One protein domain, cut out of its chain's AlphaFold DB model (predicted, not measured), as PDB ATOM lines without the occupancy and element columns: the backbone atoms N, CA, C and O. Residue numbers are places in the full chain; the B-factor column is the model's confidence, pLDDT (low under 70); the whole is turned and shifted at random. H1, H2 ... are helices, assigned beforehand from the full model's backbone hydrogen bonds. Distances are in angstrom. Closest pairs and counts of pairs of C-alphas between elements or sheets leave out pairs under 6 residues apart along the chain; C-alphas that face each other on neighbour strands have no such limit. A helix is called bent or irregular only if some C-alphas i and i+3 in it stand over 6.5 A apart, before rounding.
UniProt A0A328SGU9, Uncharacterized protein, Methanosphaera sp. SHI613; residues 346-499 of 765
ATOM      1  N   GLU A 346      -6.770 -57.266 140.273       92.44
ATOM      2  CA  GLU A 346      -6.747 -57.457 141.732       92.44
ATOM      3  C   GLU A 346      -6.862 -58.945 142.093       92.44
ATOM      4  O   GLU A 346      -6.051 -59.475 142.851       92.44
ATOM      5  N   THR A 347      -7.800 -59.662 141.463       92.44
ATOM      6  CA  THR A 347      -7.965 -61.109 141.684       92.44
ATOM      7  C   THR A 347      -6.733 -61.905 141.220       92.44
ATOM      8  O   THR A 347      -6.381 -62.910 141.837       92.44
ATOM      9  N   TYR A 348      -6.042 -61.469 140.158       92.88
ATOM     10  CA  TYR A 348      -4.760 -62.045 139.731       92.88
ATOM     11  C   TYR A 348      -3.671 -61.876 140.791       92.88
ATOM     12  O   TYR A 348      -2.927 -62.824 141.034       92.88
ATOM     13  N   ASP A 349      -3.563 -60.690 141.393       91.56
ATOM     14  CA  ASP A 349      -2.583 -60.418 142.447       91.56
ATOM     15  C   ASP A 349      -2.825 -61.293 143.673       91.56
ATOM     16  O   ASP A 349      -1.892 -61.918 144.181       91.56
ATOM     17  N   GLU A 350      -4.084 -61.429 144.088       91.00
ATOM     18  CA  GLU A 350      -4.448 -62.355 145.155       91.00
ATOM     19  C   GLU A 350      -4.116 -63.806 144.768       91.00
ATOM     20  O   GLU A 350      -3.473 -64.506 145.545       91.00
ATOM     21  N   TYR A 351      -4.487 -64.256 143.565       91.00
ATOM     22  CA  TYR A 351      -4.299 -65.639 143.110       91.00
ATOM     23  C   TYR A 351      -2.821 -66.046 143.038       91.00
ATOM     24  O   TYR A 351      -2.445 -67.120 143.509       91.00
ATOM     25  N   LEU A 352      -1.977 -65.181 142.468       87.94
ATOM     26  CA  LEU A 352      -0.540 -65.425 142.311       87.94
ATOM     27  C   LEU A 352       0.232 -65.315 143.636       87.94
ATOM     28  O   LEU A 352       1.392 -65.723 143.690       87.94
ATOM     29  N   SER A 353      -0.391 -64.780 144.692       85.50
ATOM     30  CA  SER A 353       0.183 -64.716 146.044       85.50
ATOM     31  C   SER A 353      -0.078 -65.968 146.896       85.50
ATOM     32  O   SER A 353       0.446 -66.074 148.005       85.50
ATOM     33  N   ILE A 354      -0.879 -66.926 146.406       81.44
ATOM     34  CA  ILE A 354      -1.251 -68.133 147.158       81.44
ATOM     35  C   ILE A 354      -0.107 -69.153 147.143       81.44
ATOM     36  O   ILE A 354       0.184 -69.762 146.114       81.44
ATOM     37  N   GLU A 355       0.481 -69.424 148.308       70.56
ATOM     38  CA  GLU A 355       1.404 -70.550 148.500       70.56
ATOM     39  C   GLU A 355       0.632 -71.873 148.682       70.56
ATOM     40  O   GLU A 355      -0.287 -71.965 149.501       70.56
ATOM     41  N   LYS A 356       0.996 -72.930 147.933       66.50
ATOM     42  CA  LYS A 356       0.350 -74.251 148.061       66.50
ATOM     43  C   LYS A 356       0.825 -74.997 149.314       66.50
ATOM     44  O   LYS A 356       2.005 -74.962 149.657       66.50
ATOM     45  N   LYS A 357      -0.087 -75.741 149.961       58.84
ATOM     46  CA  LYS A 357       0.173 -76.516 151.198       58.84
ATOM     47  C   LYS A 357       1.285 -77.569 151.057       58.84
ATOM     48  O   LYS A 357       1.894 -77.945 152.053       58.84
ATOM     49  N   ASP A 358       1.530 -78.066 149.850       57.25
ATOM     50  CA  ASP A 358       2.534 -79.084 149.514       57.25
ATOM     51  C   ASP A 358       3.885 -78.492 149.063       57.25
ATOM     52  O   ASP A 358       4.821 -79.237 148.766       57.25
ATOM     53  N   GLY A 359       4.009 -77.160 149.019       57.44
ATOM     54  CA  GLY A 359       5.208 -76.454 148.563       57.44
ATOM     55  C   GLY A 359       5.447 -76.518 147.049       57.44
ATOM     56  O   GLY A 359       6.445 -75.976 146.574       57.44
ATOM     57  N   TRP A 360       4.557 -77.150 146.274       51.22
ATOM     58  CA  TRP A 360       4.631 -77.209 144.814       51.22
ATOM     59  C   TRP A 360       3.757 -76.112 144.210       51.22
ATOM     60  O   TRP A 360       2.557 -76.278 144.029       51.22
ATOM     61  N   ILE A 361       4.344 -74.974 143.850       54.84
ATOM     62  CA  ILE A 361       3.584 -73.890 143.223       54.84
ATOM     63  C   ILE A 361       3.571 -74.121 141.709       54.84
ATOM     64  O   ILE A 361       4.501 -73.766 140.995       54.84
ATOM     65  N   ASN A 362       2.510 -74.758 141.221       64.06
ATOM     66  CA  ASN A 362       2.159 -74.723 139.805       64.06
ATOM     67  C   ASN A 362       0.746 -74.157 139.671       64.06
ATOM     68  O   ASN A 362      -0.242 -74.851 139.941       64.06
ATOM     69  N   HIS A 363       0.664 -72.879 139.314       71.62
ATOM     70  CA  HIS A 363      -0.597 -72.198 139.063       71.62
ATOM     71  C   HIS A 363      -1.103 -72.494 137.647       71.62
ATOM     72  O   HIS A 363      -0.349 -72.493 136.675       71.62
ATOM     73  N   LYS A 364      -2.419 -72.682 137.499       77.94
ATOM     74  CA  LYS A 364      -3.050 -72.828 136.174       77.94
ATOM     75  C   LYS A 364      -3.002 -71.517 135.369       77.94
ATOM     76  O   LYS A 364      -3.027 -71.565 134.134       77.94
ATOM     77  N   LYS A 365      -2.944 -70.369 136.057       83.25
ATOM     78  CA  LYS A 365      -2.742 -69.030 135.477       83.25
ATOM     79  C   LYS A 365      -1.376 -68.472 135.881       83.25
ATOM     80  O   LYS A 365      -0.959 -68.640 137.019       83.25
ATOM     81  N   THR A 366      -0.700 -67.795 134.965       85.62
ATOM     82  CA  THR A 366       0.672 -67.299 135.145       85.62
ATOM     83  C   THR A 366       0.727 -65.776 135.240       85.62
ATOM     84  O   THR A 366      -0.251 -65.070 134.989       85.62
ATOM     85  N   ILE A 367       1.904 -65.227 135.535       88.19
ATOM     86  CA  ILE A 367       2.129 -63.779 135.412       88.19
ATOM     87  C   ILE A 367       1.938 -63.283 133.964       88.19
ATOM     88  O   ILE A 367       1.497 -62.156 133.747       88.19
ATOM     89  N   PHE A 368       2.171 -64.141 132.961       87.50
ATOM     90  CA  PHE A 368       1.854 -63.838 131.563       87.50
ATOM     91  C   PHE A 368       0.344 -63.773 131.311       87.50
ATOM     92  O   PHE A 368      -0.087 -62.969 130.487       87.50
ATOM     93  N   ASP A 369      -0.476 -64.565 132.015       88.38
ATOM     94  CA  ASP A 369      -1.935 -64.402 131.994       88.38
ATOM     95  C   ASP A 369      -2.338 -63.002 132.483       88.38
ATOM     96  O   ASP A 369      -3.083 -62.309 131.788       88.38
ATOM     97  N   LYS A 370      -1.760 -62.539 133.601       91.69
ATOM     98  CA  LYS A 370      -1.980 -61.178 134.114       91.69
ATOM     99  C   LYS A 370      -1.543 -60.108 133.108       91.69
ATOM    100  O   LYS A 370      -2.314 -59.196 132.813       91.69
ATOM    101  N   ILE A 371      -0.345 -60.232 132.529       92.06
ATOM    102  CA  ILE A 371       0.140 -59.306 131.490       92.06
ATOM    103  C   ILE A 371      -0.825 -59.264 130.300       92.06
ATOM    104  O   ILE A 371      -1.158 -58.184 129.824       92.06
ATOM    105  N   ARG A 372      -1.330 -60.413 129.838       90.25
ATOM    106  CA  ARG A 372      -2.322 -60.459 128.750       90.25
ATOM    107  C   ARG A 372      -3.615 -59.730 129.114       90.25
ATOM    108  O   ARG A 372      -4.193 -59.077 128.247       90.25
ATOM    109  N   CYS A 373      -4.076 -59.834 130.359       90.75
ATOM    110  CA  CYS A 373      -5.228 -59.074 130.846       90.75
ATOM    111  C   CYS A 373      -4.967 -57.558 130.758       90.75
ATOM    112  O   CYS A 373      -5.768 -56.830 130.169       90.75
ATOM    113  N   MET A 374      -3.791 -57.100 131.203       94.62
ATOM    114  CA  MET A 374      -3.368 -55.696 131.079       94.62
ATOM    115  C   MET A 374      -3.259 -55.242 129.614       94.62
ATOM    116  O   MET A 374      -3.711 -54.155 129.266       94.62
ATOM    117  N   GLU A 375      -2.705 -56.070 128.722       92.56
ATOM    118  CA  GLU A 375      -2.623 -55.769 127.285       92.56
ATOM    119  C   GLU A 375      -4.013 -55.601 126.653       92.56
ATOM    120  O   GLU A 375      -4.202 -54.721 125.807       92.56
ATOM    121  N   LYS A 376      -4.997 -56.420 127.055       89.38
ATOM    122  CA  LYS A 376      -6.393 -56.275 126.610       89.38
ATOM    123  C   LYS A 376      -6.979 -54.951 127.096       89.38
ATOM    124  O   LYS A 376      -7.495 -54.204 126.273       89.38
ATOM    125  N   GLN A 377      -6.826 -54.633 128.384       91.12
ATOM    126  CA  GLN A 377      -7.276 -53.362 128.958       91.12
ATOM    127  C   GLN A 377      -6.661 -52.162 128.220       91.12
ATOM    128  O   GLN A 377      -7.371 -51.239 127.822       91.12
ATOM    129  N   ALA A 378      -5.350 -52.193 127.969       93.56
ATOM    130  CA  ALA A 378      -4.658 -51.152 127.215       93.56
ATOM    131  C   ALA A 378      -5.186 -51.044 125.777       93.56
ATOM    132  O   ALA A 378      -5.419 -49.941 125.281       93.56
ATOM    133  N   THR A 379      -5.410 -52.174 125.105       90.25
ATOM    134  CA  THR A 379      -5.965 -52.201 123.744       90.25
ATOM    135  C   THR A 379      -7.370 -51.600 123.700       90.25
ATOM    136  O   THR A 379      -7.666 -50.828 122.790       90.25
ATOM    137  N   ASP A 380      -8.217 -51.891 124.686       86.81
ATOM    138  CA  ASP A 380      -9.566 -51.330 124.765       86.81
ATOM    139  C   ASP A 380      -9.524 -49.807 124.970       86.81
ATOM    140  O   ASP A 380     -10.163 -49.080 124.208       86.81
ATOM    141  N   TYR A 381      -8.680 -49.296 125.876       89.38
ATOM    142  CA  TYR A 381      -8.457 -47.848 126.015       89.38
ATOM    143  C   TYR A 381      -7.954 -47.197 124.717       89.38
ATOM    144  O   TYR A 381      -8.407 -46.111 124.357       89.38
ATOM    145  N   TYR A 382      -7.055 -47.860 123.980       90.50
ATOM    146  CA  TYR A 382      -6.578 -47.377 122.680       90.50
ATOM    147  C   TYR A 382      -7.722 -47.269 121.660       90.50
ATOM    148  O   TYR A 382      -7.858 -46.250 120.982       90.50
ATOM    149  N   LEU A 383      -8.580 -48.291 121.572       85.50
ATOM    150  CA  LEU A 383      -9.735 -48.299 120.668       85.50
ATOM    151  C   LEU A 383     -10.801 -47.263 121.051       85.50
ATOM    152  O   LEU A 383     -11.497 -46.757 120.172       85.50
ATOM    153  N   GLU A 384     -10.916 -46.930 122.336       86.31
ATOM    154  CA  GLU A 384     -11.775 -45.853 122.840       86.31
ATOM    155  C   GLU A 384     -11.187 -44.443 122.622       86.31
ATOM    156  O   GLU A 384     -11.856 -43.452 122.914       86.31
ATOM    157  N   GLY A 385      -9.958 -44.328 122.104       87.38
ATOM    158  CA  GLY A 385      -9.260 -43.051 121.910       87.38
ATOM    159  C   GLY A 385      -8.605 -42.492 123.178       87.38
ATOM    160  O   GLY A 385      -8.141 -41.353 123.190       87.38
ATOM    161  N   GLN A 386      -8.540 -43.277 124.255       91.38
ATOM    162  CA  GLN A 386      -7.899 -42.917 125.520       91.38
ATOM    163  C   GLN A 386      -6.405 -43.297 125.498       91.38
ATOM    164  O   GLN A 386      -5.937 -44.145 126.261       91.38
ATOM    165  N   TYR A 387      -5.636 -42.673 124.599       92.94
ATOM    166  CA  TYR A 387      -4.242 -43.056 124.327       92.94
ATOM    167  C   TYR A 387      -3.320 -42.943 125.546       92.94
ATOM    168  O   TYR A 387      -2.478 -43.813 125.761       92.94
ATOM    169  N   ASN A 388      -3.507 -41.928 126.394       93.69
ATOM    170  CA  ASN A 388      -2.680 -41.742 127.589       93.69
ATOM    171  C   ASN A 388      -2.850 -42.869 128.621       93.69
ATOM    172  O   ASN A 388      -1.853 -43.357 129.157       93.69
ATOM    173  N   GLU A 389      -4.084 -43.318 128.874       93.50
ATOM    174  CA  GLU A 389      -4.336 -44.434 129.798       93.50
ATOM    175  C   GLU A 389      -3.824 -45.755 129.217       93.50
ATOM    176  O   GLU A 389      -3.148 -46.517 129.909       93.50
ATOM    177  N   SER A 390      -4.027 -45.981 127.915       95.50
ATOM    178  CA  SER A 390      -3.465 -47.141 127.219       95.50
ATOM    179  C   SER A 390      -1.933 -47.191 127.320       95.50
ATOM    180  O   SER A 390      -1.358 -48.197 127.744       95.50
ATOM    181  N   PHE A 391      -1.253 -46.081 127.015       97.31
ATOM    182  CA  PHE A 391       0.205 -45.984 127.087       97.31
ATOM    183  C   PHE A 391       0.733 -46.190 128.514       97.31
ATOM    184  O   PHE A 391       1.746 -46.862 128.728       97.31
ATOM    185  N   LYS A 392       0.035 -45.657 129.521       96.69
ATOM    186  CA  LYS A 392       0.368 -45.876 130.933       96.69
ATOM    187  C   LYS A 392       0.336 -47.361 131.299       96.69
ATOM    188  O   LYS A 392       1.276 -47.823 131.947       96.69
ATOM    189  N   ILE A 393      -0.675 -48.108 130.854       96.62
ATOM    190  CA  ILE A 393      -0.768 -49.554 131.105       96.62
ATOM    191  C   ILE A 393       0.339 -50.307 130.360       96.62
ATOM    192  O   ILE A 393       0.997 -51.150 130.961       96.62
ATOM    193  N   PHE A 394       0.646 -49.967 129.103       97.25
ATOM    194  CA  PHE A 394       1.763 -50.595 128.378       97.25
ATOM    195  C   PHE A 394       3.125 -50.374 129.055       97.25
ATOM    196  O   PHE A 394       3.951 -51.288 129.094       97.25
ATOM    197  N   LYS A 395       3.353 -49.209 129.679       96.50
ATOM    198  CA  LYS A 395       4.541 -48.987 130.523       96.50
ATOM    199  C   LYS A 395       4.563 -49.897 131.750       96.50
ATOM    200  O   LYS A 395       5.624 -50.411 132.101       96.50
ATOM    201  N   GLN A 396       3.414 -50.108 132.390       96.44
ATOM    202  CA  GLN A 396       3.303 -51.046 133.509       96.44
ATOM    203  C   GLN A 396       3.534 -52.490 133.057       96.44
ATOM    204  O   GLN A 396       4.241 -53.214 133.749       96.44
ATOM    205  N   VAL A 397       3.026 -52.885 131.883       96.19
ATOM    206  CA  VAL A 397       3.293 -54.194 131.265       96.19
ATOM    207  C   VAL A 397       4.790 -54.396 131.041       96.19
ATOM    208  O   VAL A 397       5.326 -55.414 131.462       96.19
ATOM    209  N   ASN A 398       5.481 -53.424 130.436       95.12
ATOM    210  CA  ASN A 398       6.925 -53.518 130.200       95.12
ATOM    211  C   ASN A 398       7.712 -53.632 131.509       95.12
ATOM    212  O   ASN A 398       8.624 -54.447 131.614       95.12
ATOM    213  N   LYS A 399       7.346 -52.845 132.528       94.81
ATOM    214  CA  LYS A 399       7.966 -52.951 133.851       94.81
ATOM    215  C   LYS A 399       7.743 -54.341 134.453       94.81
ATOM    216  O   LYS A 399       8.711 -54.997 134.811       94.81
ATOM    217  N   LEU A 400       6.488 -54.790 134.507       92.62
ATOM    218  CA  LEU A 400       6.122 -56.086 135.071       92.62
ATOM    219  C   LEU A 400       6.858 -57.222 134.365       92.62
ATOM    220  O   LEU A 400       7.380 -58.086 135.048       92.62
ATOM    221  N   PHE A 401       6.934 -57.190 133.031       92.19
ATOM    222  CA  PHE A 401       7.656 -58.173 132.224       92.19
ATOM    223  C   PHE A 401       9.155 -58.224 132.555       92.19
ATOM    224  O   PHE A 401       9.707 -59.309 132.714       92.19
ATOM    225  N   ASN A 402       9.808 -57.068 132.695       90.06
ATOM    226  CA  ASN A 402      11.236 -56.998 133.028       90.06
ATOM    227  C   ASN A 402      11.539 -57.443 134.469       90.06
ATOM    228  O   ASN A 402      12.649 -57.898 134.738       90.06
ATOM    229  N   ASP A 403      10.565 -57.329 135.374       90.12
ATOM    230  CA  ASP A 403      10.684 -57.757 136.773       90.12
ATOM    231  C   ASP A 403      10.453 -59.281 136.950       90.12
ATOM    232  O   ASP A 403      10.605 -59.807 138.055       90.12
ATOM    233  N   ILE A 404      10.099 -60.016 135.884       88.06
ATOM    234  CA  ILE A 404       9.860 -61.466 135.932       88.06
ATOM    235  C   ILE A 404      11.180 -62.236 136.109       88.06
ATOM    236  O   ILE A 404      12.052 -62.214 135.240       88.06
ATOM    237  N   ASP A 405      11.285 -63.033 137.176       83.00
ATOM    238  CA  ASP A 405      12.337 -64.050 137.291       83.00
ATOM    239  C   ASP A 405      12.065 -65.217 136.325       83.00
ATOM    240  O   ASP A 405      11.044 -65.902 136.425       83.00
ATOM    241  N   ARG A 406      13.007 -65.481 135.409       78.94
ATOM    242  CA  ARG A 406      12.939 -66.592 134.440       78.94
ATOM    243  C   ARG A 406      12.799 -67.965 135.092       78.94
ATOM    244  O   ARG A 406      12.259 -68.869 134.461       78.94
ATOM    245  N   ASN A 407      13.277 -68.122 136.325       74.38
ATOM    246  CA  ASN A 407      13.173 -69.369 137.080       74.38
ATOM    247  C   ASN A 407      11.915 -69.432 137.959       74.38
ATOM    248  O   ASN A 407      11.767 -70.373 138.740       74.38
ATOM    249  N   SER A 408      11.011 -68.452 137.851       75.12
ATOM    250  CA  SER A 408       9.749 -68.472 138.578       75.12
ATOM    251  C   SER A 408       8.909 -69.675 138.158       75.12
ATOM    252  O   SER A 408       8.599 -69.886 136.987       75.12
ATOM    253  N   ILE A 409       8.483 -70.432 139.160       67.25
ATOM    254  CA  ILE A 409       7.560 -71.565 139.047       67.25
ATOM    255  C   ILE A 409       6.152 -71.160 138.567       67.25
ATOM    256  O   ILE A 409       5.363 -72.015 138.171       67.25
ATOM    257  N   ASN A 410       5.858 -69.855 138.510       70.31
ATOM    258  CA  ASN A 410       4.579 -69.290 138.069       70.31
ATOM    259  C   ASN A 410       4.517 -69.042 136.550       70.31
ATOM    260  O   ASN A 410       3.688 -68.249 136.100       70.31
ATOM    261  N   ILE A 411       5.412 -69.651 135.766       74.56
ATOM    262  CA  ILE A 411       5.571 -69.415 134.324       74.56
ATOM    263  C   ILE A 411       5.662 -70.748 133.591       74.56
ATOM    264  O   ILE A 411       6.369 -71.664 134.016       74.56
ATOM    265  N   ARG A 412       4.995 -70.850 132.442       76.88
ATOM    266  CA  ARG A 412       5.146 -72.013 131.560       76.88
ATOM    267  C   ARG A 412       6.287 -71.770 130.575       76.88
ATOM    268  O   ARG A 412       6.414 -70.685 130.017       76.88
ATOM    269  N   GLY A 413       7.123 -72.782 130.338       73.38
ATOM    270  CA  GLY A 413       8.321 -72.633 129.499       73.38
ATOM    271  C   GLY A 413       8.043 -72.157 128.065       73.38
ATOM    272  O   GLY A 413       8.878 -71.480 127.470       73.38
ATOM    273  N   ASP A 414       6.863 -72.452 127.519       77.06
ATOM    274  CA  ASP A 414       6.421 -72.006 126.196       77.06
ATOM    275  C   ASP A 414       5.996 -70.526 126.148       77.06
ATOM    276  O   ASP A 414       5.935 -69.951 125.063       77.06
ATOM    277  N   GLU A 415       5.765 -69.869 127.289       80.88
ATOM    278  CA  GLU A 415       5.411 -68.440 127.355       80.88
ATOM    279  C   GLU A 415       6.587 -67.526 126.988       80.88
ATOM    280  O   GLU A 415       6.377 -66.437 126.456       80.88
ATOM    281  N   TRP A 416       7.827 -67.996 127.149       85.75
ATOM    282  CA  TRP A 416       9.028 -67.260 126.737       85.75
ATOM    283  C   TRP A 416       9.197 -67.173 125.213       85.75
ATOM    284  O   TRP A 416      10.024 -66.402 124.730       85.75
ATOM    285  N   ILE A 417       8.376 -67.873 124.417       85.25
ATOM    286  CA  ILE A 417       8.420 -67.772 122.947       85.25
ATOM    287  C   ILE A 417       8.151 -66.344 122.436       85.25
ATOM    288  O   ILE A 417       8.591 -65.988 121.342       85.25
ATOM    289  N   ILE A 418       7.440 -65.529 123.225       87.38
ATOM    290  CA  ILE A 418       7.124 -64.126 122.919       87.38
ATOM    291  C   ILE A 418       8.036 -63.123 123.639       87.38
ATOM    292  O   ILE A 418       7.807 -61.923 123.522       87.38
ATOM    293  N   GLU A 419       9.075 -63.565 124.353       90.25
ATOM    294  CA  GLU A 419      10.022 -62.669 125.038       90.25
ATOM    295  C   GLU A 419      10.626 -61.642 124.087       90.25
ATOM    296  O   GLU A 419      10.578 -60.443 124.350       90.25
ATOM    297  N   GLN A 420      11.109 -62.120 122.942       91.12
ATOM    298  CA  GLN A 420      11.713 -61.262 121.934       91.12
ATOM    299  C   GLN A 420      10.730 -60.193 121.422       91.12
ATOM    300  O   GLN A 420      11.129 -59.090 121.070       91.12
ATOM    301  N   TRP A 421       9.425 -60.484 121.411       94.38
ATOM    302  CA  TRP A 421       8.421 -59.484 121.052       94.38
ATOM    303  C   TRP A 421       8.324 -58.375 122.112       94.38
ATOM    304  O   TRP A 421       8.255 -57.200 121.758       94.38
ATOM    305  N   TYR A 422       8.381 -58.701 123.408       93.62
ATOM    306  CA  TYR A 422       8.385 -57.672 124.455       93.62
ATOM    307  C   TYR A 422       9.644 -56.799 124.402       93.62
ATOM    308  O   TYR A 422       9.542 -55.584 124.564       93.62
ATOM    309  N   THR A 423      10.817 -57.381 124.140       90.62
ATOM    310  CA  THR A 423      12.078 -56.623 124.087       90.62
ATOM    311  C   THR A 423      12.194 -55.771 122.828       90.62
ATOM    312  O   THR A 423      12.490 -54.580 122.916       90.62
ATOM    313  N   ASP A 424      11.927 -56.350 121.661       92.38
ATOM    314  CA  ASP A 424      12.278 -55.724 120.382       92.38
ATOM    315  C   ASP A 424      11.123 -54.885 119.817       92.38
ATOM    316  O   ASP A 424      11.348 -54.025 118.970       92.38
ATOM    317  N   VAL A 425       9.886 -55.098 120.292       94.56
ATOM    318  CA  VAL A 425       8.706 -54.328 119.863       94.56
ATOM    319  C   VAL A 425       8.232 -53.389 120.970       94.56
ATOM    320  O   VAL A 425       8.265 -52.171 120.796       94.56
ATOM    321  N   LEU A 426       7.804 -53.920 122.122       94.88
ATOM    322  CA  LEU A 426       7.198 -53.094 123.176       94.88
ATOM    323  C   LEU A 426       8.219 -52.164 123.847       94.88
ATOM    324  O   LEU A 426       8.000 -50.954 123.918       94.88
ATOM    325  N   ASN A 427       9.332 -52.711 124.340       94.06
ATOM    326  CA  ASN A 427      10.350 -51.934 125.049       94.06
ATOM    327  C   ASN A 427      11.016 -50.908 124.115       94.06
ATOM    328  O   ASN A 427      11.197 -49.752 124.496       94.06
ATOM    329  N   TYR A 428      11.293 -51.289 122.863       92.69
ATOM    330  CA  TYR A 428      11.777 -50.363 121.835       92.69
ATOM    331  C   TYR A 428      10.825 -49.172 121.636       92.69
ATOM    332  O   TYR A 428      11.256 -48.023 121.742       92.69
ATOM    333  N   ALA A 429       9.531 -49.423 121.415       93.81
ATOM    334  CA  ALA A 429       8.551 -48.355 121.217       93.81
ATOM    335  C   ALA A 429       8.430 -47.441 122.449       93.81
ATOM    336  O   ALA A 429       8.367 -46.219 122.312       93.81
ATOM    337  N   ILE A 430       8.465 -47.999 123.666       94.31
ATOM    338  CA  ILE A 430       8.452 -47.206 124.907       94.31
ATOM    339  C   ILE A 430       9.675 -46.287 124.985       94.31
ATOM    340  O   ILE A 430       9.518 -45.102 125.279       94.31
ATOM    341  N   ASN A 431      10.875 -46.793 124.694       92.94
ATOM    342  CA  ASN A 431      12.109 -46.006 124.791       92.94
ATOM    343  C   ASN A 431      12.173 -44.873 123.756       92.94
ATOM    344  O   ASN A 431      12.714 -43.811 124.058       92.94
ATOM    345  N   ASN A 432      11.583 -45.066 122.574       91.50
ATOM    346  CA  ASN A 432      11.556 -44.053 121.512       91.50
ATOM    347  C   ASN A 432      10.366 -43.083 121.601       91.50
ATOM    348  O   ASN A 432      10.365 -42.051 120.936       91.50
ATOM    349  N   SER A 433       9.381 -43.360 122.462       91.62
ATOM    350  CA  SER A 433       8.171 -42.537 122.605       91.62
ATOM    351  C   SER A 433       8.393 -41.134 123.181       91.62
ATOM    352  O   SER A 433       7.498 -40.299 123.110       91.62
ATOM    353  N   ASN A 434       9.536 -40.861 123.824       89.69
ATOM    354  CA  ASN A 434       9.762 -39.639 124.617       89.69
ATOM    355  C   ASN A 434       8.657 -39.351 125.663       89.69
ATOM    356  O   ASN A 434       8.408 -38.193 125.994       89.69
ATOM    357  N   ASN A 435       8.020 -40.394 126.214       89.38
ATOM    358  CA  ASN A 435       6.853 -40.306 127.109       89.38
ATOM    359  C   ASN A 435       5.584 -39.694 126.481       89.38
ATOM    360  O   ASN A 435       4.663 -39.338 127.220       89.38
ATOM    361  N   ASP A 436       5.499 -39.633 125.156       94.94
ATOM    362  CA  ASP A 436       4.313 -39.204 124.421       94.94
ATOM    363  C   ASP A 436       3.522 -40.419 123.905       94.94
ATOM    364  O   ASP A 436       4.090 -41.354 123.333       94.94
ATOM    365  N   ALA A 437       2.207 -40.429 124.143       94.00
ATOM    366  CA  ALA A 437       1.354 -41.559 123.782       94.00
ATOM    367  C   ALA A 437       1.169 -41.698 122.263       94.00
ATOM    368  O   ALA A 437       1.123 -42.823 121.765       94.00
ATOM    369  N   ASP A 438       1.096 -40.592 121.522       91.50
ATOM    370  CA  ASP A 438       0.897 -40.626 120.072       91.50
ATOM    371  C   ASP A 438       2.167 -41.141 119.381       91.50
ATOM    372  O   ASP A 438       2.092 -42.061 118.563       91.50
ATOM    373  N   ILE A 439       3.341 -40.646 119.797       92.94
ATOM    374  CA  ILE A 439       4.641 -41.145 119.307       92.94
ATOM    375  C   ILE A 439       4.804 -42.632 119.645       92.94
ATOM    376  O   ILE A 439       5.227 -43.414 118.794       92.94
ATOM    377  N   PHE A 440       4.431 -43.051 120.863       95.69
ATOM    378  CA  PHE A 440       4.464 -44.463 121.246       95.69
ATOM    379  C   PHE A 440       3.652 -45.339 120.289       95.69
ATOM    380  O   PHE A 440       4.171 -46.349 119.821       95.69
ATOM    381  N   PHE A 441       2.396 -44.989 119.993       94.00
ATOM    382  CA  PHE A 441       1.544 -45.827 119.141       94.00
ATOM    383  C   PHE A 441       1.925 -45.780 117.663       94.00
ATOM    384  O   PHE A 441       1.697 -46.770 116.956       94.00
ATOM    385  N   ASP A 442       2.508 -44.677 117.198       89.38
ATOM    386  CA  ASP A 442       3.086 -44.599 115.861       89.38
ATOM    387  C   ASP A 442       4.283 -45.544 115.716       89.38
ATOM    388  O   ASP A 442       4.334 -46.298 114.745       89.38
ATOM    389  N   GLU A 443       5.174 -45.610 116.704       90.25
ATOM    390  CA  GLU A 443       6.283 -46.574 116.712       90.25
ATOM    391  C   GLU A 443       5.795 -48.017 116.931       90.25
ATOM    392  O   GLU A 443       6.143 -48.929 116.183       90.25
ATOM    393  N   PHE A 444       4.933 -48.240 117.925       92.44
ATOM    394  CA  PHE A 444       4.527 -49.574 118.377       92.44
ATOM    395  C   PHE A 444       3.798 -50.383 117.299       92.44
ATOM    396  O   PHE A 444       4.044 -51.580 117.152       92.44
ATOM    397  N   TYR A 445       2.909 -49.748 116.528       91.25
ATOM    398  CA  TYR A 445       2.135 -50.422 115.478       91.25
ATOM    399  C   TYR A 445       2.746 -50.302 114.075       91.25
ATOM    400  O   TYR A 445       2.163 -50.807 113.104       91.25
ATOM    401  N   THR A 446       3.922 -49.685 113.946       86.50
ATOM    402  CA  THR A 446       4.684 -49.709 112.696       86.50
ATOM    403  C   THR A 446       5.336 -51.078 112.523       86.50
ATOM    404  O   THR A 446       6.111 -51.546 113.358       86.50
ATOM    405  N   VAL A 447       5.003 -51.759 111.424       88.00
ATOM    406  CA  VAL A 447       5.510 -53.105 111.147       88.00
ATOM    407  C   VAL A 447       6.648 -53.019 110.141       88.00
ATOM    408  O   VAL A 447       6.457 -52.581 109.008       88.00
ATOM    409  N   THR A 448       7.828 -53.479 110.546       87.31
ATOM    410  CA  THR A 448       9.024 -53.565 109.706       87.31
ATOM    411  C   THR A 448       9.288 -55.019 109.312       87.31
ATOM    412  O   THR A 448       8.676 -55.948 109.843       87.31
ATOM    413  N   ASN A 449      10.231 -55.244 108.393       84.56
ATOM    414  CA  ASN A 449      10.668 -56.600 108.043       84.56
ATOM    415  C   ASN A 449      11.291 -57.356 109.230       84.56
ATOM    416  O   ASN A 449      11.310 -58.580 109.218       84.56
ATOM    417  N   GLU A 450      11.791 -56.642 110.239       85.81
ATOM    418  CA  GLU A 450      12.390 -57.234 111.439       85.81
ATOM    419  C   GLU A 450      11.324 -57.546 112.501       85.81
ATOM    420  O   GLU A 450      11.400 -58.572 113.174       85.81
ATOM    421  N   THR A 451      10.286 -56.707 112.619       91.19
ATOM    422  CA  THR A 451       9.237 -56.881 113.639       91.19
ATOM    423  C   THR A 451       8.068 -57.745 113.176       91.19
ATOM    424  O   THR A 451       7.337 -58.268 114.021       91.19
ATOM    425  N   ILE A 452       7.878 -57.948 111.864       92.94
ATOM    426  CA  ILE A 452       6.755 -58.736 111.336       92.94
ATOM    427  C   ILE A 452       6.742 -60.161 111.895       92.94
ATOM    428  O   ILE A 452       5.714 -60.588 112.415       92.94
ATOM    429  N   ASP A 453       7.870 -60.870 111.888       92.19
ATOM    430  CA  ASP A 453       7.931 -62.246 112.391       92.19
ATOM    431  C   ASP A 453       7.618 -62.319 113.896       92.19
ATOM    432  O   ASP A 453       7.000 -63.279 114.359       92.19
ATOM    433  N   LEU A 454       7.981 -61.288 114.666       94.44
ATOM    434  CA  LEU A 454       7.662 -61.187 116.092       94.44
ATOM    435  C   LEU A 454       6.165 -60.957 116.317       94.44
ATOM    436  O   LEU A 454       5.562 -61.604 117.175       94.44
ATOM    437  N   TRP A 455       5.543 -60.084 115.520       94.00
ATOM    438  CA  TRP A 455       4.094 -59.880 115.541       94.00
ATOM    439  C   TRP A 455       3.332 -61.147 115.156       94.00
ATOM    440  O   TRP A 455       2.353 -61.492 115.816       94.00
ATOM    441  N   ILE A 456       3.795 -61.878 114.140       92.88
ATOM    442  CA  ILE A 456       3.197 -63.155 113.733       92.88
ATOM    443  C   ILE A 456       3.327 -64.187 114.857       92.88
ATOM    444  O   ILE A 456       2.323 -64.802 115.214       92.88
ATOM    445  N   LYS A 457       4.497 -64.311 115.501       91.06
ATOM    446  CA  LYS A 457       4.678 -65.173 116.687       91.06
ATOM    447  C   LYS A 457       3.724 -64.800 117.824       91.06
ATOM    448  O   LYS A 457       3.105 -65.690 118.406       91.06
ATOM    449  N   LYS A 458       3.558 -63.506 118.124       90.81
ATOM    450  CA  LYS A 458       2.599 -63.029 119.137       90.81
ATOM    451  C   LYS A 458       1.160 -63.390 118.754       90.81
ATOM    452  O   LYS A 458       0.423 -63.887 119.600       90.81
ATOM    453  N   ILE A 459       0.757 -63.198 117.497       91.25
ATOM    454  CA  ILE A 459      -0.585 -63.560 117.007       91.25
ATOM    455  C   ILE A 459      -0.816 -65.071 117.100       91.25
ATOM    456  O   ILE A 459      -1.865 -65.500 117.588       91.25
ATOM    457  N   ASP A 460       0.145 -65.883 116.670       87.81
ATOM    458  CA  ASP A 460       0.055 -67.344 116.727       87.81
ATOM    459  C   ASP A 460      -0.027 -67.838 118.175       87.81
ATOM    460  O   ASP A 460      -0.856 -68.700 118.479       87.81
ATOM    461  N   PHE A 461       0.746 -67.232 119.083       86.31
ATOM    462  CA  PHE A 461       0.645 -67.476 120.519       86.31
ATOM    463  C   PHE A 461      -0.765 -67.152 121.028       86.31
ATOM    464  O   PHE A 461      -1.437 -68.035 121.553       86.31
ATOM    465  N   LEU A 462      -1.290 -65.949 120.771       84.00
ATOM    466  CA  LEU A 462      -2.664 -65.575 121.150       84.00
ATOM    467  C   LEU A 462      -3.738 -66.492 120.530       84.00
ATOM    468  O   LEU A 462      -4.829 -66.625 121.078       84.00
ATOM    469  N   THR A 463      -3.448 -67.126 119.392       84.50
ATOM    470  CA  THR A 463      -4.368 -68.041 118.698       84.50
ATOM    471  C   THR A 463      -4.340 -69.460 119.273       84.50
ATOM    472  O   THR A 463      -5.353 -70.158 119.225       84.50
ATOM    473  N   ALA A 464      -3.193 -69.922 119.781       75.88
ATOM    474  CA  ALA A 464      -3.020 -71.272 120.319       75.88
ATOM    475  C   ALA A 464      -3.699 -71.459 121.686       75.88
ATOM    476  O   ALA A 464      -4.249 -72.525 121.965       75.88
ATOM    477  N   TRP A 465      -3.713 -70.413 122.512       63.22
ATOM    478  CA  TRP A 465      -4.389 -70.406 123.806       63.22
ATOM    479  C   TRP A 465      -5.879 -70.155 123.595       63.22
ATOM    480  O   TRP A 465      -6.321 -69.013 123.496       63.22
ATOM    481  N   ASN A 466      -6.638 -71.247 123.481       53.69
ATOM    482  CA  ASN A 466      -8.069 -71.314 123.185       53.69
ATOM    483  C   ASN A 466      -8.950 -70.609 124.239       53.69
ATOM    484  O   ASN A 466      -9.696 -71.304 124.907       53.69
ATOM    485  N   HIS A 467      -8.814 -69.283 124.413       51.34
ATOM    486  CA  HIS A 467      -9.769 -68.284 124.935       51.34
ATOM    487  C   HIS A 467      -9.131 -66.936 125.368       51.34
ATOM    488  O   HIS A 467      -9.867 -66.062 125.819       51.34
ATOM    489  N   TYR A 468      -7.824 -66.674 125.196       50.91
ATOM    490  CA  TYR A 468      -7.206 -65.485 125.824       50.91
ATOM    491  C   TYR A 468      -6.401 -64.603 124.860       50.91
ATOM    492  O   TYR A 468      -5.217 -64.803 124.615       50.91
ATOM    493  N   GLY A 469      -7.089 -63.580 124.346       57.06
ATOM    494  CA  GLY A 469      -6.576 -62.544 123.449       57.06
ATOM    495  C   GLY A 469      -7.624 -62.182 122.402       57.06
ATOM    496  O   GLY A 469      -8.484 -63.001 122.079       57.06
ATOM    497  N   ASN A 470      -7.570 -60.972 121.843       75.69
ATOM    498  CA  ASN A 470      -8.348 -60.631 120.650       75.69
ATOM    499  C   ASN A 470      -7.397 -60.515 119.444       75.69
ATOM    500  O   ASN A 470      -7.188 -59.410 118.939       75.69
ATOM    501  N   PRO A 471      -6.797 -61.635 118.972       87.56
ATOM    502  CA  PRO A 471      -5.803 -61.614 117.895       87.56
ATOM    503  C   PRO A 471      -6.360 -61.004 116.606       87.56
ATOM    504  O   PRO A 471      -5.624 -60.386 115.848       87.56
ATOM    505  N   ILE A 472      -7.674 -61.111 116.374       88.38
ATOM    506  CA  ILE A 472      -8.346 -60.447 115.249       88.38
ATOM    507  C   ILE A 472      -8.230 -58.926 115.376       88.38
ATOM    508  O   ILE A 472      -7.952 -58.254 114.386       88.38
ATOM    509  N   THR A 473      -8.438 -58.385 116.577       88.69
ATOM    510  CA  THR A 473      -8.314 -56.949 116.850       88.69
ATOM    511  C   THR A 473      -6.873 -56.489 116.711       88.69
ATOM    512  O   THR A 473      -6.641 -55.499 116.027       88.69
ATOM    513  N   THR A 474      -5.907 -57.257 117.219       90.88
ATOM    514  CA  THR A 474      -4.480 -56.997 116.979       90.88
ATOM    515  C   THR A 474      -4.174 -56.948 115.480       90.88
ATOM    516  O   THR A 474      -3.633 -55.956 114.999       90.88
ATOM    517  N   CYS A 475      -4.602 -57.951 114.704       92.69
ATOM    518  CA  CYS A 475      -4.441 -57.945 113.248       92.69
ATOM    519  C   CYS A 475      -5.111 -56.731 112.588       92.69
ATOM    520  O   CYS A 475      -4.560 -56.182 111.643       92.69
ATOM    521  N   ASN A 476      -6.295 -56.313 113.048       92.25
ATOM    522  CA  ASN A 476      -6.990 -55.146 112.500       92.25
ATOM    523  C   ASN A 476      -6.224 -53.846 112.767       92.25
ATOM    524  O   ASN A 476      -6.070 -53.055 111.844       92.25
ATOM    525  N   ILE A 477      -5.721 -53.644 113.988       91.69
ATOM    526  CA  ILE A 477      -4.918 -52.464 114.339       91.69
ATOM    527  C   ILE A 477      -3.659 -52.412 113.466       91.69
ATOM    528  O   ILE A 477      -3.389 -51.392 112.832       91.69
ATOM    529  N   LEU A 478      -2.947 -53.536 113.342       93.31
ATOM    530  CA  LEU A 478      -1.750 -53.608 112.504       93.31
ATOM    531  C   LEU A 478      -2.062 -53.365 111.021       93.31
ATOM    532  O   LEU A 478      -1.328 -52.640 110.358       93.31
ATOM    533  N   LEU A 479      -3.154 -53.927 110.491       92.50
ATOM    534  CA  LEU A 479      -3.566 -53.722 109.095       92.50
ATOM    535  C   LEU A 479      -4.064 -52.300 108.821       92.50
ATOM    536  O   LEU A 479      -3.908 -51.832 107.700       92.50
ATOM    537  N   ASN A 480      -4.619 -51.593 109.809       90.12
ATOM    538  CA  ASN A 480      -5.000 -50.188 109.636       90.12
ATOM    539  C   ASN A 480      -3.778 -49.305 109.345       90.12
ATOM    540  O   ASN A 480      -3.866 -48.395 108.526       90.12
ATOM    541  N   LYS A 481      -2.637 -49.591 109.983       85.19
ATOM    542  CA  LYS A 481      -1.358 -48.911 109.715       85.19
ATOM    543  C   LYS A 481      -0.611 -49.516 108.514       85.19
ATOM    544  O   LYS A 481       0.127 -48.810 107.840       85.19
ATOM    545  N   ASN A 482      -0.831 -50.802 108.218       87.25
ATOM    546  CA  ASN A 482      -0.083 -51.574 107.218       87.25
ATOM    547  C   ASN A 482      -1.027 -52.356 106.268       87.25
ATOM    548  O   ASN A 482      -1.026 -53.595 106.272       87.25
ATOM    549  N   PRO A 483      -1.847 -51.677 105.442       86.19
ATOM    550  CA  PRO A 483      -2.975 -52.299 104.739       86.19
ATOM    551  C   PRO A 483      -2.580 -53.343 103.693       86.19
ATOM    552  O   PRO A 483      -3.362 -54.253 103.425       86.19
ATOM    553  N   GLU A 484      -1.373 -53.270 103.131       85.88
ATOM    554  CA  GLU A 484      -0.895 -54.192 102.089       85.88
ATOM    555  C   GLU A 484      -0.058 -55.363 102.629       85.88
ATOM    556  O   GLU A 484       0.437 -56.185 101.859       85.88
ATOM    557  N   ASN A 485       0.089 -55.503 103.952       89.62
ATOM    558  CA  ASN A 485       0.912 -56.573 104.513       89.62
ATOM    559  C   ASN A 485       0.223 -57.951 104.401       89.62
ATOM    560  O   ASN A 485      -0.660 -58.308 105.189       89.62
ATOM    561  N   ILE A 486       0.666 -58.755 103.428       89.25
ATOM    562  CA  ILE A 486       0.123 -60.094 103.142       89.25
ATOM    563  C   ILE A 486       0.332 -61.065 104.314       89.25
ATOM    564  O   ILE A 486      -0.538 -61.895 104.577       89.25
ATOM    565  N   GLN A 487       1.447 -60.973 105.047       90.88
ATOM    566  CA  GLN A 487       1.726 -61.890 106.157       90.88
ATOM    567  C   GLN A 487       0.727 -61.702 107.306       90.88
ATOM    568  O   GLN A 487       0.198 -62.686 107.825       90.88
ATOM    569  N   ILE A 488       0.374 -60.455 107.637       92.62
ATOM    570  CA  ILE A 488      -0.644 -60.157 108.658       92.62
ATOM    571  C   ILE A 488      -2.034 -60.601 108.183       92.62
ATOM    572  O   ILE A 488      -2.806 -61.160 108.963       92.62
ATOM    573  N   LYS A 489      -2.357 -60.426 106.891       92.44
ATOM    574  CA  LYS A 489      -3.609 -60.950 106.308       92.44
ATOM    575  C   LYS A 489      -3.686 -62.473 106.404       92.44
ATOM    576  O   LYS A 489      -4.733 -63.002 106.780       92.44
ATOM    577  N   LEU A 490      -2.587 -63.174 106.117       91.25
ATOM    578  CA  LEU A 490      -2.486 -64.628 106.267       91.25
ATOM    579  C   LEU A 490      -2.651 -65.052 107.731       91.25
ATOM    580  O   LEU A 490      -3.421 -65.971 108.006       91.25
ATOM    581  N   ALA A 491      -2.004 -64.364 108.674       92.25
ATOM    582  CA  ALA A 491      -2.181 -64.629 110.103       92.25
ATOM    583  C   ALA A 491      -3.636 -64.419 110.540       92.25
ATOM    584  O   ALA A 491      -4.222 -65.294 111.172       92.25
ATOM    585  N   LYS A 492      -4.282 -63.327 110.115       93.50
ATOM    586  CA  LYS A 492      -5.713 -63.081 110.360       93.50
ATOM    587  C   LYS A 492      -6.604 -64.196 109.792       93.50
ATOM    588  O   LYS A 492      -7.530 -64.641 110.469       93.50
ATOM    589  N   ALA A 493      -6.320 -64.685 108.585       91.31
ATOM    590  CA  ALA A 493      -7.043 -65.814 107.997       91.31
ATOM    591  C   ALA A 493      -6.849 -67.110 108.812       91.31
ATOM    592  O   ALA A 493      -7.817 -67.831 109.071       91.31
ATOM    593  N   ASN A 494      -5.626 -67.369 109.288       88.19
ATOM    594  CA  ASN A 494      -5.311 -68.502 110.163       88.19
ATOM    595  C   ASN A 494      -6.033 -68.411 111.516       88.19
ATOM    596  O   ASN A 494      -6.539 -69.423 112.003       88.19
ATOM    597  N   VAL A 495      -6.143 -67.211 112.095       89.56
ATOM    598  CA  VAL A 495      -6.910 -66.957 113.325       89.56
ATOM    599  C   VAL A 495      -8.383 -67.320 113.117       89.56
ATOM    600  O   VAL A 495      -8.963 -68.058 113.917       89.56
ATOM    601  N   PHE A 496      -9.004 -66.866 112.022       88.81
ATOM    602  CA  PHE A 496     -10.385 -67.239 111.692       88.81
ATOM    603  C   PHE A 496     -10.553 -68.743 111.470       88.81
ATOM    604  O   PHE A 496     -11.549 -69.326 111.900       88.81
ATOM    605  N   TYR A 497      -9.572 -69.385 110.837       85.75
ATOM    606  CA  TYR A 497      -9.571 -70.829 110.649       85.75
ATOM    607  C   TYR A 497      -9.521 -71.583 111.989       85.75
ATOM    608  O   TYR A 497     -10.381 -72.431 112.239       85.75
ATOM    609  N   ARG A 498      -8.580 -71.240 112.880       83.75
ATOM    610  CA  ARG A 498      -8.432 -71.866 114.209       83.75
ATOM    611  C   ARG A 498      -9.653 -71.643 115.100       83.75
ATOM    612  O   ARG A 498     -10.072 -72.558 115.797       83.75
ATOM    613  N   THR A 499     -10.277 -70.468 115.010       81.00
ATOM    614  CA  THR A 499     -11.519 -70.128 115.735       81.00
ATOM    615  C   THR A 499     -12.792 -70.675 115.073       81.00
ATOM    616  O   THR A 499     -13.898 -70.304 115.462       81.00
TER     617      THR A 499
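What this domain is: This is residues 346 to 499 of the 765 residues of an uncharacterized protein of Methanosphaera sp. SHI613 (UniProt A0A328SGU9). The longest helix, H4, kinked and irregular, bridges two helical groups: the hairpin of H2 and H3, with short H5 packed where H3 begins and H4 ends, and an up-and-down bundle of H6, H7 and H8, each running against the one before it. Short H1 lies beside the beginning of H2, and the long loop of residues 353 to 366 reaches away from the body at that end. The printed part has 154 residues with eight named helices, H1 to H8 in chain order, and no named strand; the class is all helix. The whole is compact, with a radius of gyration of the C-alphas of 16.0 A and spans of 54 by 38 by 27 A.

Where its parts are: H4, residues 413 to 432, is 29.9 A long and begins at C-alpha 413 (8.321, -72.633, 129.499). It is irregular: C-alphas 417 and 420 are 7.4 A apart, and it has a kink of 43 degrees near residue 421. H2, residues 367 to 383, measures 24.4 A, and H3, residues 387 to 402, measures 22.6 A. H5 is residues 437 to 444, 10.2 A. H6, residues 452 to 464, and H8, residues 486 to 498, each measure 18.3 A; H8 ends at C-alpha 498 (-8.432, -71.866, 114.209). H7, residues 471 to 481, is 15.7 A. H1, residues 346 to 352, is 10.1 A and begins at C-alpha 346 (-6.747, -57.457, 141.732).

How they stand to each other: H4 touches H6 with residues 417 to 425 alone, the closest C-alphas being those of Trp 421 and Leu 454, 5.3 A apart, at a steep tilt of 44 degrees. With residues 422 to 430 alone it touches H3, closest at Asn 398 and Asn 427, whose C-alphas are 6.4 A apart. H5 touches H4 at the C-alphas of Ala 429 and Phe 444, 5.1 A apart, and H3 at those of Asn 388 and Ala 437, 5.5 A apart. H2 and H3 form a hairpin at a shallow tilt of 16 degrees, with the C-alphas of Ala 378 and Ser 390 closest at 4.2 A. H6 and H8 touch and run the same way at a shallow tilt of 5 degrees, closest at the C-alphas of Thr 463 and Val 495, 6.0 A apart. H7 forms hairpins with H6, closest at the C-alphas of Ile 459 and Pro 471, 5.6 A apart, and with H8, closest at those of Cys 475 and Lys 492, 6.0 A apart. H2 and H7 are near each other. H1 and H2 are close but not clearly touching, with the C-alphas of Tyr 348 and Lys 370 at 6.3 A. Every O i to N i+4 pair is within hydrogen-bond range in H1, H2, H3, H5, H6, H7 and H8; in H4 it is 9 of 16.

The domain as a whole: The two C-alphas farthest apart, those of Lys 357 and Glu 484, are 54.0 A apart. The printed part has no cut, and its one long link is H1 to H2. Mean pLDDT of the printed part is 86.4; residues 356 to 362, 409 and 465 to 469 are under 70.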